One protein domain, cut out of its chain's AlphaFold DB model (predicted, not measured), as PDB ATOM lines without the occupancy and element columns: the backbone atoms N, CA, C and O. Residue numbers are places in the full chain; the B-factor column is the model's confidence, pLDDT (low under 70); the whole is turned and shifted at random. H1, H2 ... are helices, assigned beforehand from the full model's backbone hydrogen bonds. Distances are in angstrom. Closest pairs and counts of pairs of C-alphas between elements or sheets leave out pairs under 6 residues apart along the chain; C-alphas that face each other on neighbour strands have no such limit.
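What this domain is: This is residues 2 to 114 of the 232 residues of an uncharacterized protein of Nitrosospira multiformis (UniProt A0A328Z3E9). One long helix, H4, lies through the middle of an elongated helical body and runs across its length; H1 and H3 pack on one side of it, H6 and H8 on the other. H2 lies at the far end beyond H1 and H3, H7 packs on H6 toward the opposite end, and little H5 is beside the later part of H4. The printed part has 113 residues with eight named helices, H1 to H8 in chain order, and no named strand. The class is all helix, part aligned and part crossed. It is compact, with a radius of gyration of the C-alphas of 13.6 A, and spans 43 by 26 by 25 A.

How they stand to each other: Begin at H4, residues 49 to 64, the hub, which touches five other helices. H1, residues 3 to 10, touches it at a shallow tilt of 18 degrees, the same way; the closest C-alphas, of Ile 4 and Ala 53, are 4.8 A apart. H3, residues 24 to 38, touches H4 at a steep tilt of 44 degrees, closest at C-alphas 35 and 56, 6.6 A. With residues 27 to 31 alone H3 also touches H1, closest at C-alphas 31 and 8, 6.5 A. H2, residues 16 to 21, touches no helix but is near H1. Look next at H8, residues 105 to 112: it touches H4 at a shallow tilt of 32 degrees, only just short of steep, with C-alphas 54 and 105 closest at 4.8 A. H6, residues 78 to 93, touches H4 with residues 78 to 85 alone, at a steep tilt of 59 degrees, closest at C-alphas 55 and 78, 6.1 A. H6 touches H8 at a shallow tilt of 29 degrees, closest at C-alphas 89 and 112, 6.3 A. H7, residues 97 to 101, touches H6, closest at C-alphas 100 and 86, 6.1 A. H5, residues 70 to 73, only just touches H4, with 3 pairs of C-alphas within 8 A, closest at C-alphas 63 and 70, 6.9 A. H1 and H3 are both apart from H6 and H8. Every O i to N i+4 pair is within hydrogen-bond range in H1, H3, H4, H6, H7 and H8; in H2 it is 1 of 2, and H5 is too short for such a pair.

Where its parts are: Find C-alpha 49 at (25.185, 44.109, 27.791); from there H4 runs 21.5 A to C-alpha 64. H6 measures 22.1 A and H3 21.1 A. H1 begins at C-alpha 3, (27.353, 43.688, 20.352), and H8 ends at C-alpha 112, (43.264, 49.485, 17.562).

The domain as a whole: The two C-alphas farthest apart, of Gly 21 and Ser 96, are 42.9 A apart. The printed part has no cut. The link from H3 to H4 is short, the others are tight. Mean pLDDT of the printed part is 93.9; residue 2 alone is under 70.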
ATOM      1  N   SER A   2      22.667  42.751  19.411       69.56
ATOM      2  CA  SER A   2      23.543  42.983  20.571       69.56
ATOM      3  C   SER A   2      25.021  42.857  20.173       69.56
ATOM      4  O   SER A   2      25.376  41.843  19.559       69.56
ATOM      5  N   PRO A   3      25.906  43.795  20.570       86.94
ATOM      6  CA  PRO A   3      27.353  43.688  20.352       86.94
ATOM      7  C   PRO A   3      27.972  42.414  20.954       86.94
ATOM      8  O   PRO A   3      29.039  41.980  20.520       86.94
ATOM      9  N   ILE A   4      27.285  41.770  21.908       94.75
ATOM     10  CA  ILE A   4      27.641  40.455  22.465       94.75
ATOM     11  C   ILE A   4      27.823  39.414  21.358       94.75
ATOM     12  O   ILE A   4      28.784  38.646  21.389       94.75
ATOM     13  N   ARG A   5      26.939  39.411  20.351       93.06
ATOM     14  CA  ARG A   5      27.020  38.483  19.219       93.06
ATOM     15  C   ARG A   5      28.359  38.615  18.497       93.06
ATOM     16  O   ARG A   5      29.024  37.613  18.243       93.06
ATOM     17  N   GLY A   6      28.758  39.851  18.199       91.94
ATOM     18  CA  GLY A   6      30.024  40.149  17.538       91.94
ATOM     19  C   GLY A   6      31.220  39.678  18.340       91.94
ATOM     20  O   GLY A   6      32.134  39.096  17.770       91.94
ATOM     21  N   VAL A   7      31.192  39.854  19.662       95.38
ATOM     22  CA  VAL A   7      32.257  39.368  20.546       95.38
ATOM     23  C   VAL A   7      32.342  37.844  20.537       95.38
ATOM     24  O   VAL A   7      33.437  37.299  20.423       95.38
ATOM     25  N   LEU A   8      31.207  37.145  20.619       96.38
ATOM     26  CA  LEU A   8      31.177  35.681  20.559       96.38
ATOM     27  C   LEU A   8      31.733  35.146  19.239       96.38
ATOM     28  O   LEU A   8      32.471  34.158  19.239       96.38
ATOM     29  N   LEU A   9      31.402  35.816  18.135       93.81
ATOM     30  CA  LEU A   9      31.857  35.439  16.804       93.81
ATOM     31  C   LEU A   9      33.345  35.759  16.595       93.81
ATOM     32  O   LEU A   9      34.120  34.874  16.241       93.81
ATOM     33  N   ALA A  10      33.766  36.998  16.864       92.19
ATOM     34  CA  ALA A  10      35.155  37.438  16.719       92.19
ATOM     35  C   ALA A  10      36.096  36.681  17.669       92.19
ATOM     36  O   ALA A  10      37.217  36.336  17.305       92.19
ATOM     37  N   GLY A  11      35.611  36.360  18.871       93.81
ATOM     38  CA  GLY A  11      36.294  35.511  19.838       93.81
ATOM     39  C   GLY A  11      36.246  34.023  19.503       93.81
ATOM     40  O   GLY A  11      36.771  33.222  20.271       93.81
ATOM     41  N   LYS A  12      35.625  33.615  18.389       93.69
ATOM     42  CA  LYS A  12      35.487  32.205  17.978       93.69
ATOM     43  C   LYS A  12      34.886  31.311  19.065       93.69
ATOM     44  O   LYS A  12      35.079  30.096  19.043       93.69
ATOM     45  N   PHE A  13      34.164  31.911  20.006       95.62
ATOM     46  CA  PHE A  13      33.490  31.211  21.088       95.62
ATOM     47  C   PHE A  13      32.271  30.479  20.543       95.62
ATOM     48  O   PHE A  13      31.947  29.384  20.993       95.62
ATOM     49  N   ARG A  14      31.617  31.053  19.532       95.38
ATOM     50  CA  ARG A  14      30.522  30.431  18.790       95.38
ATOM     51  C   ARG A  14      30.669  30.716  17.303       95.38
ATOM     52  O   ARG A  14      31.254  31.723  16.907       95.38
ATOM     53  N   THR A  15      30.153  29.813  16.480       91.62
ATOM     54  CA  THR A  15      30.065  30.030  15.034       91.62
ATOM     55  C   THR A  15      28.841  30.867  14.683       91.62
ATOM     56  O   THR A  15      27.902  30.990  15.472       91.62
ATOM     57  N   GLN A  16      28.818  31.402  13.463       86.88
ATOM     58  CA  GLN A  16      27.650  32.094  12.918       86.88
ATOM     59  C   GLN A  16      26.377  31.232  13.011       86.88
ATOM     60  O   GLN A  16      25.315  31.726  13.390       86.88
ATOM     61  N   HIS A  17      26.497  29.936  12.712       86.62
ATOM     62  CA  HIS A  17      25.382  28.995  12.759       86.62
ATOM     63  C   HIS A  17      24.883  28.757  14.191       86.62
ATOM     64  O   HIS A  17      23.677  28.780  14.420       86.62
ATOM     65  N   ASP A  18      25.789  28.597  15.163       91.81
ATOM     66  CA  ASP A  18      25.408  28.457  16.577       91.81
ATOM     67  C   ASP A  18      24.611  29.681  17.041       91.81
ATOM     68  O   ASP A  18      23.528  29.556  17.610       91.81
ATOM     69  N   LEU A  19      25.115  30.879  16.730       91.12
ATOM     70  CA  LEU A  19      24.512  32.141  17.155       91.12
ATOM     71  C   LEU A  19      23.137  32.396  16.523       91.12
ATOM     72  O   LEU A  19      22.342  33.134  17.098       91.12
ATOM     73  N   ASN A  20      22.835  31.823  15.354       87.25
ATOM     74  CA  ASN A  20      21.504  31.926  14.737       87.25
ATOM     75  C   ASN A  20      20.432  31.151  15.516       87.25
ATOM     76  O   ASN A  20      19.263  31.519  15.468       87.25
ATOM     77  N   GLY A  21      20.821  30.092  16.232       89.56
ATOM     78  CA  GLY A  21      19.915  29.298  17.063       89.56
ATOM     79  C   GLY A  21      19.810  29.768  18.515       89.56
ATOM     80  O   GLY A  21      18.981  29.249  19.259       89.56
ATOM     81  N   MET A  22      20.646  30.719  18.939       93.44
ATOM     82  CA  MET A  22      20.717  31.166  20.331       93.44
ATOM     83  C   MET A  22      19.826  32.379  20.588       93.44
ATOM     84  O   MET A  22      19.887  33.371  19.855       93.44
ATOM     85  N   SER A  23      19.077  32.344  21.693       93.19
ATOM     86  CA  SER A  23      18.399  33.535  22.203       93.19
ATOM     87  C   SER A  23      19.413  34.595  22.656       93.19
ATOM     88  O   SER A  23      20.592  34.306  22.874       93.19
ATOM     89  N   HIS A  24      18.960  35.838  22.824       92.19
ATOM     90  CA  HIS A  24      19.811  36.901  23.357       92.19
ATOM     91  C   HIS A  24      20.383  36.545  24.742       92.19
ATOM     92  O   HIS A  24      21.575  36.733  24.985       92.19
ATOM     93  N   ASP A  25      19.563  35.967  25.622       95.50
ATOM     94  CA  ASP A  25      19.981  35.588  26.975       95.50
ATOM     95  C   ASP A  25      20.998  34.439  26.956       95.50
ATOM     96  O   ASP A  25      21.961  34.456  27.723       95.50
ATOM     97  N   ASP A  26      20.856  33.485  26.029       97.06
ATOM     98  CA  ASP A  26      21.851  32.424  25.838       97.06
ATOM     99  C   ASP A  26      23.187  32.986  25.347       97.06
ATOM    100  O   ASP A  26      24.248  32.548  25.802       97.06
ATOM    101  N   GLN A  27      23.160  33.968  24.437       96.81
ATOM    102  CA  GLN A  27      24.369  34.653  23.969       96.81
ATOM    103  C   GLN A  27      25.036  35.404  25.122       96.81
ATOM    104  O   GLN A  27      26.237  35.253  25.345       96.81
ATOM    105  N   ARG A  28      24.258  36.150  25.910       97.50
ATOM    106  CA  ARG A  28      24.764  36.859  27.086       97.50
ATOM    107  C   ARG A  28      25.404  35.909  28.097       97.50
ATOM    108  O   ARG A  28      26.556  36.111  28.473       97.50
ATOM    109  N   ASN A  29      24.689  34.864  28.511       97.88
ATOM    110  CA  ASN A  29      25.189  33.891  29.484       97.88
ATOM    111  C   ASN A  29      26.426  33.157  28.963       97.88
ATOM    112  O   ASN A  29      27.370  32.925  29.714       97.88
ATOM    113  N   THR A  30      26.454  32.848  27.665       98.06
ATOM    114  CA  THR A  30      27.644  32.287  27.025       98.06
ATOM    115  C   THR A  30      28.820  33.246  27.144       98.06
ATOM    116  O   THR A  30      29.871  32.835  27.620       98.06
ATOM    117  N   LEU A  31      28.656  34.525  26.791       97.88
ATOM    118  CA  LEU A  31      29.747  35.495  26.895       97.88
ATOM    119  C   LEU A  31      30.263  35.621  28.334       97.88
ATOM    120  O   LEU A  31      31.470  35.699  28.533       97.88
ATOM    121  N   ILE A  32      29.379  35.584  29.332       98.38
ATOM    122  CA  ILE A  32      29.765  35.581  30.751       98.38
ATOM    123  C   ILE A  32      30.648  34.373  31.077       98.38
ATOM    124  O   ILE A  32      31.707  34.543  31.678       98.38
ATOM    125  N   VAL A  33      30.250  33.167  30.657       98.00
ATOM    126  CA  VAL A  33      31.032  31.939  30.879       98.00
ATOM    127  C   VAL A  33      32.410  32.036  30.228       98.00
ATOM    128  O   VAL A  33      33.411  31.734  30.878       98.00
ATOM    129  N   GLU A  34      32.478  32.485  28.974       97.69
ATOM    130  CA  GLU A  34      33.746  32.627  28.252       97.69
ATOM    131  C   GLU A  34      34.645  33.679  28.927       97.69
ATOM    132  O   GLU A  34      35.825  33.432  29.177       97.69
ATOM    133  N   LEU A  35      34.094  34.831  29.320       97.94
ATOM    134  CA  LEU A  35      34.839  35.876  30.026       97.94
ATOM    135  C   LEU A  35      35.374  35.398  31.382       97.94
ATOM    136  O   LEU A  35      36.540  35.644  31.696       97.94
ATOM    137  N   THR A  36      34.574  34.677  32.171       97.19
ATOM    138  CA  THR A  36      35.028  34.060  33.429       97.19
ATOM    139  C   THR A  36      36.092  32.987  33.186       97.19
ATOM    140  O   THR A  36      37.019  32.853  33.978       97.19
ATOM    141  N   GLY A  37      36.000  32.232  32.089       96.81
ATOM    142  CA  GLY A  37      36.990  31.213  31.731       96.81
ATOM    143  C   GLY A  37      38.333  31.778  31.255       96.81
ATOM    144  O   GLY A  37      39.355  31.097  31.369       96.81
ATOM    145  N   HIS A  38      38.342  33.010  30.741       97.00
ATOM    146  CA  HIS A  38      39.510  33.658  30.136       97.00
ATOM    147  C   HIS A  38      40.033  34.877  30.919       97.00
ATOM    148  O   HIS A  38      40.910  35.581  30.421       97.00
ATOM    149  N   SER A  39      39.539  35.140  32.130       97.12
ATOM    150  CA  SER A  39      39.984  36.262  32.970       97.12
ATOM    151  C   SER A  39      39.971  35.916  34.461       97.12
ATOM    152  O   SER A  39      39.428  34.892  34.865       97.12
ATOM    153  N   ASN A  40      40.529  36.801  35.290       95.44
ATOM    154  CA  ASN A  40      40.463  36.709  36.753       95.44
ATOM    155  C   ASN A  40      39.247  37.455  37.350       95.44
ATOM    156  O   ASN A  40      39.200  37.755  38.542       95.44
ATOM    157  N   GLN A  41      38.262  37.817  36.525       95.56
ATOM    158  CA  GLN A  41      37.074  38.544  36.964       95.56
ATOM    159  C   GLN A  41      35.890  37.582  37.158       95.56
ATOM    160  O   GLN A  41      35.624  36.717  36.327       95.56
ATOM    161  N   SER A  42      35.138  37.750  38.250       91.19
ATOM    162  CA  SER A  42      34.063  36.819  38.637       91.19
ATOM    163  C   SER A  42      32.653  37.420  38.664       91.19
ATOM    164  O   SER A  42      31.674  36.681  38.638       91.19
ATOM    165  N   ASN A  43      32.507  38.746  38.680       95.62
ATOM    166  CA  ASN A  43      31.210  39.424  38.809       95.62
ATOM    167  C   ASN A  43      30.599  39.860  37.464       95.62
ATOM    168  O   ASN A  43      29.823  40.811  37.430       95.62
ATOM    169  N   TYR A  44      30.902  39.184  36.351       96.94
ATOM    170  CA  TYR A  44      30.410  39.598  35.027       96.94
ATOM    171  C   TYR A  44      28.880  39.709  34.924       96.94
ATOM    172  O   TYR A  44      28.364  40.542  34.180       96.94
ATOM    173  N   GLN A  45      28.153  38.928  35.728       96.62
ATOM    174  CA  GLN A  45      26.692  38.955  35.792       96.62
ATOM    175  C   GLN A  45      26.118  40.332  36.163       96.62
ATOM    176  O   GLN A  45      24.985  40.623  35.783       96.62
ATOM    177  N   SER A  46      26.867  41.175  36.888       96.81
ATOM    178  CA  SER A  46      26.372  42.477  37.358       96.81
ATOM    179  C   SER A  46      26.426  43.595  36.314       96.81
ATOM    180  O   SER A  46      25.895  44.669  36.576       96.81
ATOM    181  N   PHE A  47      27.085  43.387  35.173       96.31
ATOM    182  CA  PHE A  47      27.225  44.416  34.139       96.31
ATOM    183  C   PHE A  47      26.110  44.336  33.099       96.31
ATOM    184  O   PHE A  47      25.643  43.245  32.781       96.31
ATOM    185  N   ASP A  48      25.719  45.470  32.523       95.31
ATOM    186  CA  ASP A  48      24.822  45.492  31.364       95.31
ATOM    187  C   ASP A  48      25.483  44.897  30.102       95.31
ATOM    188  O   ASP A  48      26.668  44.550  30.088       95.31
ATOM    189  N   ASP A  49      24.706  44.734  29.030       95.06
ATOM    190  CA  ASP A  49      25.185  44.109  27.791       95.06
ATOM    191  C   ASP A  49      26.247  44.930  27.069       95.06
ATOM    192  O   ASP A  49      27.187  44.364  26.513       95.06
ATOM    193  N   ALA A  50      26.119  46.258  27.085       93.00
ATOM    194  CA  ALA A  50      27.063  47.147  26.422       93.00
ATOM    195  C   ALA A  50      28.442  47.075  27.093       93.00
ATOM    196  O   ALA A  50      29.463  46.913  26.422       93.00
ATOM    197  N   THR A  51      28.465  47.121  28.423       95.31
ATOM    198  CA  THR A  51      29.675  46.997  29.238       95.31
ATOM    199  C   THR A  51      30.288  45.611  29.085       95.31
ATOM    200  O   THR A  51      31.491  45.502  28.836       95.31
ATOM    201  N   LEU A  52      29.473  44.552  29.158       96.50
ATOM    202  CA  LEU A  52      29.934  43.174  28.990       96.50
ATOM    203  C   LEU A  52      30.544  42.947  27.600       96.50
ATOM    204  O   LEU A  52      31.637  42.391  27.485       96.50
ATOM    205  N   ALA A  53      29.878  43.419  26.545       96.00
ATOM    206  CA  ALA A  53      30.402  43.336  25.189       96.00
ATOM    207  C   ALA A  53      31.685  44.158  25.022       96.00
ATOM    208  O   ALA A  53      32.623  43.697  24.383       96.00
ATOM    209  N   GLY A  54      31.774  45.342  25.632       96.50
ATOM    210  CA  GLY A  54      33.004  46.131  25.649       96.50
ATOM    211  C   GLY A  54      34.169  45.383  26.304       96.50
ATOM    212  O   GLY A  54      35.251  45.301  25.729       96.50
ATOM    213  N   MET A  55      33.956  44.798  27.487       97.81
ATOM    214  CA  MET A  55      34.964  43.977  28.172       97.81
ATOM    215  C   MET A  55      35.388  42.771  27.323       97.81
ATOM    216  O   MET A  55      36.579  42.522  27.146       97.81
ATOM    217  N   GLY A  56      34.424  42.062  26.735       97.56
ATOM    218  CA  GLY A  56      34.707  40.932  25.854       97.56
ATOM    219  C   GLY A  56      35.429  41.323  24.566       97.56
ATOM    220  O   GLY A  56      36.340  40.613  24.149       97.56
ATOM    221  N   ALA A  57      35.107  42.473  23.969       96.69
ATOM    222  CA  ALA A  57      35.809  42.984  22.797       96.69
ATOM    223  C   ALA A  57      37.288  43.267  23.102       96.69
ATOM    224  O   ALA A  57      38.148  42.926  22.294       96.69
ATOM    225  N   VAL A  58      37.597  43.833  24.276       98.06
ATOM    226  CA  VAL A  58      38.984  44.055  24.718       98.06
ATOM    227  C   VAL A  58      39.715  42.727  24.898       98.06
ATOM    228  O   VAL A  58      40.809  42.568  24.358       98.06
ATOM    229  N   LEU A  59      39.110  41.760  25.600       98.25
ATOM    230  CA  LEU A  59      39.697  40.430  25.795       98.25
ATOM    231  C   LEU A  59      40.018  39.764  24.452       98.25
ATOM    232  O   LEU A  59      41.145  39.317  24.228       98.25
ATOM    233  N   VAL A  60      39.037  39.732  23.546       96.75
ATOM    234  CA  VAL A  60      39.179  39.143  22.210       96.75
ATOM    235  C   VAL A  60      40.249  39.873  21.408       96.75
ATOM    236  O   VAL A  60      41.092  39.215  20.804       96.75
ATOM    237  N   PHE A  61      40.274  41.206  21.428       95.06
ATOM    238  CA  PHE A  61      41.286  41.976  20.711       95.06
ATOM    239  C   PHE A  61      42.695  41.655  21.212       95.06
ATOM    240  O   PHE A  61      43.561  41.321  20.407       95.06
ATOM    241  N   LEU A  62      42.926  41.682  22.529       96.19
ATOM    242  CA  LEU A  62      44.235  41.361  23.108       96.19
ATOM    243  C   LEU A  62      44.702  39.954  22.723       96.19
ATOM    244  O   LEU A  62      45.883  39.762  22.415       96.19
ATOM    245  N   ARG A  63      43.777  38.987  22.718       95.56
ATOM    246  CA  ARG A  63      44.059  37.597  22.362       95.56
ATOM    247  C   ARG A  63      44.353  37.428  20.874       95.56
ATOM    248  O   ARG A  63      45.385  36.875  20.500       95.56
ATOM    249  N   GLU A  64      43.458  37.899  20.007       92.06
ATOM    250  CA  GLU A  64      43.557  37.676  18.560       92.06
ATOM    251  C   GLU A  64      44.676  38.507  17.921       92.06
ATOM    252  O   GLU A  64      45.351  38.014  17.016       92.06
ATOM    253  N   ALA A  65      44.955  39.708  18.447       90.44
ATOM    254  CA  ALA A  65      46.112  40.518  18.060       90.44
ATOM    255  C   ALA A  65      47.443  39.989  18.632       90.44
ATOM    256  O   ALA A  65      48.500  40.555  18.345       90.44
ATOM    257  N   LYS A  66      47.408  38.905  19.427       91.00
ATOM    258  CA  LYS A  66      48.558  38.286  20.109       91.00
ATOM    259  C   LYS A  66      49.322  39.241  21.035       91.00
ATOM    260  O   LYS A  66      50.521  39.076  21.241       91.00
ATOM    261  N   ILE A  67      48.625  40.218  21.608       92.50
ATOM    262  CA  ILE A  67      49.177  41.126  22.623       92.50
ATOM    263  C   ILE A  67      49.313  40.384  23.958       92.50
ATOM    264  O   ILE A  67      50.273  40.588  24.702       92.50
ATOM    265  N   ARG A  68      48.354  39.504  24.263       96.12
ATOM    266  CA  ARG A  68      48.383  38.593  25.413       96.12
ATOM    267  C   ARG A  68      47.934  37.204  24.989       96.12
ATOM    268  O   ARG A  68      47.091  37.063  24.105       96.12
ATOM    269  N   ASN A  69      48.502  36.182  25.618       95.75
ATOM    270  CA  ASN A  69      48.042  34.805  25.445       95.75
ATOM    271  C   ASN A  69      46.962  34.453  26.494       95.75
ATOM    272  O   ASN A  69      46.718  35.216  27.428       95.75
ATOM    273  N   ASP A  70      46.326  33.287  26.357       96.19
ATOM    274  CA  ASP A  70      45.261  32.849  27.276       96.19
ATOM    275  C   ASP A  70      45.727  32.689  28.728       96.19
ATOM    276  O   ASP A  70      44.946  32.916  29.652       96.19
ATOM    277  N   GLN A  71      46.984  32.292  28.947       96.88
ATOM    278  CA  GLN A  71      47.526  32.136  30.293       96.88
ATOM    279  C   GLN A  71      47.689  33.496  30.975       96.88
ATOM    280  O   GLN A  71      47.335  33.626  32.144       96.88
ATOM    281  N   ASP A  72      48.164  34.504  30.241       97.50
ATOM    282  CA  ASP A  72      48.267  35.876  30.734       97.50
ATOM    283  C   ASP A  72      46.870  36.439  31.019       97.50
ATOM    284  O   ASP A  72      46.611  36.922  32.121       97.50
ATOM    285  N   LEU A  73      45.942  36.317  30.060       97.88
ATOM    286  CA  LEU A  73      44.583  36.857  30.175       97.88
ATOM    287  C   LEU A  73      43.839  36.300  31.393       97.88
ATOM    288  O   LEU A  73      43.207  37.076  32.108       97.88
ATOM    289  N   LYS A  74      44.000  35.007  31.708       97.50
ATOM    290  CA  LYS A  74      43.420  34.367  32.905       97.50
ATOM    291  C   LYS A  74      43.870  34.980  34.227       97.50
ATOM    292  O   LYS A  74      43.190  34.807  35.232       97.50
ATOM    293  N   THR A  75      45.008  35.666  34.250       97.69
ATOM    294  CA  THR A  75      45.505  36.358  35.451       97.69
ATOM    295  C   THR A  75      45.033  37.806  35.552       97.69
ATOM    296  O   THR A  75      45.201  38.431  36.597       97.69
ATOM    297  N   MET A  76      44.414  38.330  34.494       98.44
ATOM    298  CA  MET A  76      44.054  39.736  34.354       98.44
ATOM    299  C   MET A  76      42.566  39.954  34.637       98.44
ATOM    300  O   MET A  76      41.714  39.208  34.153       98.44
ATOM    301  N   SER A  77      42.245  41.006  35.390       98.06
ATOM    302  CA  SER A  77      40.879  41.533  35.481       98.06
ATOM    303  C   SER A  77      40.468  42.239  34.182       98.06
ATOM    304  O   SER A  77      41.304  42.527  33.321       98.06
ATOM    305  N   ALA A  78      39.181  42.572  34.037       97.12
ATOM    306  CA  ALA A  78      38.721  43.352  32.884       97.12
ATOM    307  C   ALA A  78      39.393  44.745  32.822       97.12
ATOM    308  O   ALA A  78      39.692  45.243  31.736       97.12
ATOM    309  N   ASP A  79      39.696  45.337  33.981       97.56
ATOM    310  CA  ASP A  79      40.409  46.614  34.078       97.56
ATOM    311  C   ASP A  79      41.887  46.476  33.688       97.56
ATOM    312  O   ASP A  79      42.410  47.323  32.964       97.56
ATOM    313  N   ASP A  80      42.557  45.386  34.077       98.38
ATOM    314  CA  ASP A  80      43.939  45.110  33.655       98.38
ATOM    315  C   ASP A  80      44.037  44.931  32.136       98.38
ATOM    316  O   ASP A  80      44.970  45.425  31.494       98.38
ATOM    317  N   GLN A  81      43.054  44.246  31.545       98.44
ATOM    318  CA  GLN A  81      42.937  44.069  30.098       98.44
ATOM    319  C   GLN A  81      42.737  45.423  29.404       98.44
ATOM    320  O   GLN A  81      43.479  45.760  28.478       98.44
ATOM    321  N   ARG A  82      41.808  46.253  29.893       98.25
ATOM    322  CA  ARG A  82      41.585  47.608  29.364       98.25
ATOM    323  C   ARG A  82      42.842  48.474  29.456       98.25
ATOM    324  O   ARG A  82      43.226  49.096  28.469       98.25
ATOM    325  N   ASN A  83      43.505  48.496  30.610       98.00
ATOM    326  CA  ASN A  83      44.723  49.279  30.821       98.00
ATOM    327  C   ASN A  83      45.867  48.807  29.918       98.00
ATOM    328  O   ASN A  83      46.590  49.632  29.364       98.00
ATOM    329  N   THR A  84      45.988  47.494  29.712       97.31
ATOM    330  CA  THR A  84      46.943  46.926  28.755       97.31
ATOM    331  C   THR A  84      46.668  47.438  27.345       97.31
ATOM    332  O   THR A  84      47.581  47.939  26.696       97.31
ATOM    333  N   LEU A  85      45.411  47.392  26.890       96.38
ATOM    334  CA  LEU A  85      45.043  47.914  25.575       96.38
ATOM    335  C   LEU A  85      45.361  49.412  25.443       96.38
ATOM    336  O   LEU A  85      45.900  49.830  24.425       96.38
ATOM    337  N   ILE A  86      45.084  50.220  26.469       96.56
ATOM    338  CA  ILE A  86      45.410  51.655  26.463       96.56
ATOM    339  C   ILE A  86      46.915  51.887  26.270       96.56
ATOM    340  O   ILE A  86      47.292  52.757  25.488       96.56
ATOM    341  N   VAL A  87      47.775  51.118  26.944       93.75
ATOM    342  CA  VAL A  87      49.236  51.234  26.789       93.75
ATOM    343  C   VAL A  87      49.668  50.909  25.357       93.75
ATOM    344  O   VAL A  87      50.437  51.668  24.764       93.75
ATOM    345  N   GLU A  88      49.133  49.836  24.775       91.44
ATOM    346  CA  GLU A  88      49.429  49.448  23.389       91.44
ATOM    347  C   GLU A  88      48.950  50.505  22.382       91.44
ATOM    348  O   GLU A  88      49.669  50.862  21.447       91.44
ATOM    349  N   LEU A  89      47.756  51.065  22.593       91.31
ATOM    350  CA  LEU A  89      47.202  52.116  21.739       91.31
ATOM    351  C   LEU A  89      47.969  53.429  21.865       91.31
ATOM    352  O   LEU A  89      48.149  54.114  20.860       91.31
ATOM    353  N   ALA A  90      48.448  53.786  23.058       90.75
ATOM    354  CA  ALA A  90      49.284  54.968  23.253       90.75
ATOM    355  C   ALA A  90      50.594  54.851  22.462       90.75
ATOM    356  O   ALA A  90      51.005  55.805  21.801       90.75
ATOM    357  N   ALA A  91      51.215  53.668  22.474       85.50
ATOM    358  CA  ALA A  91      52.411  53.395  21.684       85.50
ATOM    359  C   ALA A  91      52.132  53.435  20.171       85.50
ATOM    360  O   ALA A  91      52.951  53.953  19.416       85.50
ATOM    361  N   GLN A  92      50.974  52.928  19.735       83.94
ATOM    362  CA  GLN A  92      50.574  52.892  18.325       83.94
ATOM    363  C   GLN A  92      50.192  54.271  17.765       83.94
ATOM    364  O   GLN A  92      50.529  54.595  16.632       83.94
ATOM    365  N   THR A  93      49.401  55.042  18.510       85.69
ATOM    366  CA  THR A  93      48.724  56.250  18.002       85.69
ATOM    367  C   THR A  93      49.392  57.544  18.445       85.69
ATOM    368  O   THR A  93      49.047  58.613  17.948       85.69
ATOM    369  N   HIS A  94      50.314  57.464  19.407       85.81
ATOM    370  CA  HIS A  94      50.902  58.612  20.099       85.81
ATOM    371  C   HIS A  94      49.872  59.519  20.799       85.81
ATOM    372  O   HIS A  94      50.197  60.640  21.196       85.81
ATOM    373  N   LEU A  95      48.636  59.040  20.991       89.75
ATOM    374  CA  LEU A  95      47.634  59.720  21.804       89.75
ATOM    375  C   LEU A  95      47.999  59.630  23.286       89.75
ATOM    376  O   LEU A  95      48.590  58.656  23.759       89.75
ATOM    377  N   SER A  96      47.629  60.662  24.042       92.06
ATOM    378  CA  SER A  96      47.924  60.718  25.469       92.06
ATOM    379  C   SER A  96      47.045  59.751  26.269       92.06
ATOM    380  O   SER A  96      45.887  59.494  25.930       92.06
ATOM    381  N   GLY A  97      47.581  59.260  27.391       90.31
ATOM    382  CA  GLY A  97      46.853  58.390  28.319       90.31
ATOM    383  C   GLY A  97      45.474  58.931  28.729       90.31
ATOM    384  O   GLY A  97      44.511  58.174  28.642       90.31
ATOM    385  N   PRO A  98      45.322  60.220  29.099       94.25
ATOM    386  CA  PRO A  98      44.015  60.788  29.441       94.25
ATOM    387  C   PRO A  98      42.982  60.723  28.308       94.25
ATOM    388  O   PRO A  98      41.810  60.469  28.573       94.25
ATOM    389  N   VAL A  99      43.403  60.916  27.051       94.06
ATOM    390  CA  VAL A  99      42.501  60.823  25.891       94.06
ATOM    391  C   VAL A  99      41.985  59.395  25.738       94.06
ATOM    392  O   VAL A  99      40.782  59.184  25.611       94.06
ATOM    393  N   LEU A 100      42.883  58.410  25.816       94.81
ATOM    394  CA  LEU A 100      42.527  56.996  25.698       94.81
ATOM    395  C   LEU A 100      41.685  56.513  26.890       94.81
ATOM    396  O   LEU A 100      40.713  55.789  26.707       94.81
ATOM    397  N   GLN A 101      41.991  56.957  28.111       94.88
ATOM    398  CA  GLN A 101      41.204  56.617  29.303       94.88
ATOM    399  C   GLN A 101      39.765  57.146  29.252       94.88
ATOM    400  O   GLN A 101      38.876  56.536  29.854       94.88
ATOM    401  N   GLY A 102      39.531  58.247  28.532       95.06
ATOM    402  CA  GLY A 102      38.197  58.800  28.300       95.06
ATOM    403  C   GLY A 102      37.350  58.003  27.301       95.06
ATOM    404  O   GLY A 102      36.145  58.233  27.227       95.06
ATOM    405  N   MET A 103      37.941  57.073  26.544       95.25
ATOM    406  CA  MET A 103      37.216  56.232  25.593       95.25
ATOM    407  C   MET A 103      36.601  55.012  26.280       95.25
ATOM    408  O   MET A 103      37.214  54.382  27.151       95.25
ATOM    409  N   ASP A 104      35.405  54.627  25.840       94.75
ATOM    410  CA  ASP A 104      34.859  53.315  26.172       94.75
ATOM    411  C   ASP A 104      35.655  52.183  25.497       94.75
ATOM    412  O   ASP A 104      36.439  52.384  24.563       94.75
ATOM    413  N   ASN A 105      35.437  50.963  25.982       96.19
ATOM    414  CA  ASN A 105      36.154  49.777  25.525       96.19
ATOM    415  C   ASN A 105      35.974  49.496  24.026       96.19
ATOM    416  O   ASN A 105      36.916  49.051  23.373       96.19
ATOM    417  N   MET A 106      34.794  49.770  23.467       91.44
ATOM    418  CA  MET A 106      34.529  49.511  22.053       91.44
ATOM    419  C   MET A 106      35.282  50.508  21.170       91.44
ATOM    420  O   MET A 106      35.878  50.127  20.165       91.44
ATOM    421  N   ASN A 107      35.311  51.778  21.569       91.56
ATOM    422  CA  ASN A 107      36.074  52.815  20.888       91.56
ATOM    423  C   ASN A 107      37.586  52.552  20.951       91.56
ATOM    424  O   ASN A 107      38.258  52.746  19.941       91.56
ATOM    425  N   LEU A 108      38.108  52.024  22.065       94.31
ATOM    426  CA  LEU A 108      39.506  51.579  22.149       94.31
ATOM    427  C   LEU A 108      39.808  50.446  21.158       94.31
ATOM    428  O   LEU A 108      40.789  50.512  20.420       94.31
ATOM    429  N   VAL A 109      38.949  49.426  21.087       92.62
ATOM    430  CA  VAL A 109      39.125  48.312  20.138       92.62
ATOM    431  C   VAL A 109      39.050  48.801  18.688       92.62
ATOM    432  O   VAL A 109      39.907  48.452  17.878       92.62
ATOM    433  N   LEU A 110      38.082  49.659  18.355       87.88
ATOM    434  CA  LEU A 110      37.960  50.243  17.014       87.88
ATOM    435  C   LEU A 110      39.173  51.110  16.642       87.88
ATOM    436  O   LEU A 110      39.603  51.090  15.488       87.88
ATOM    437  N   LEU A 111      39.741  51.841  17.604       88.31
ATOM    438  CA  LEU A 111      40.979  52.589  17.405       88.31
ATOM    439  C   LEU A 111      42.152  51.644  17.101       88.31
ATOM    440  O   LEU A 111      42.903  51.884  16.155       88.31
ATOM    441  N   GLY A 112      42.264  50.528  17.828       86.94
ATOM    442  CA  GLY A 112      43.264  49.485  17.562       86.94
ATOM    443  C   GLY A 112      43.134  48.865  16.172       86.94
ATOM    444  O   GLY A 112      44.137  48.628  15.498       86.94
ATOM    445  N   LEU A 113      41.897  48.702  15.696       84.12
ATOM    446  CA  LEU A 113      41.574  48.260  14.336       84.12
ATOM    447  C   LEU A 113      41.756  49.359  13.267       84.12
ATOM    448  O   LEU A 113      41.512  49.120  12.087       84.12
ATOM    449  N   GLY A 114      42.218  50.557  13.631       75.12
ATOM    450  CA  GLY A 114      42.601  51.588  12.666       75.12
ATOM    451  C   GLY A 114      41.432  52.354  12.044       75.12
ATOM    452  O   GLY A 114      41.504  52.697  10.864       75.12
TER     453      GLY A 114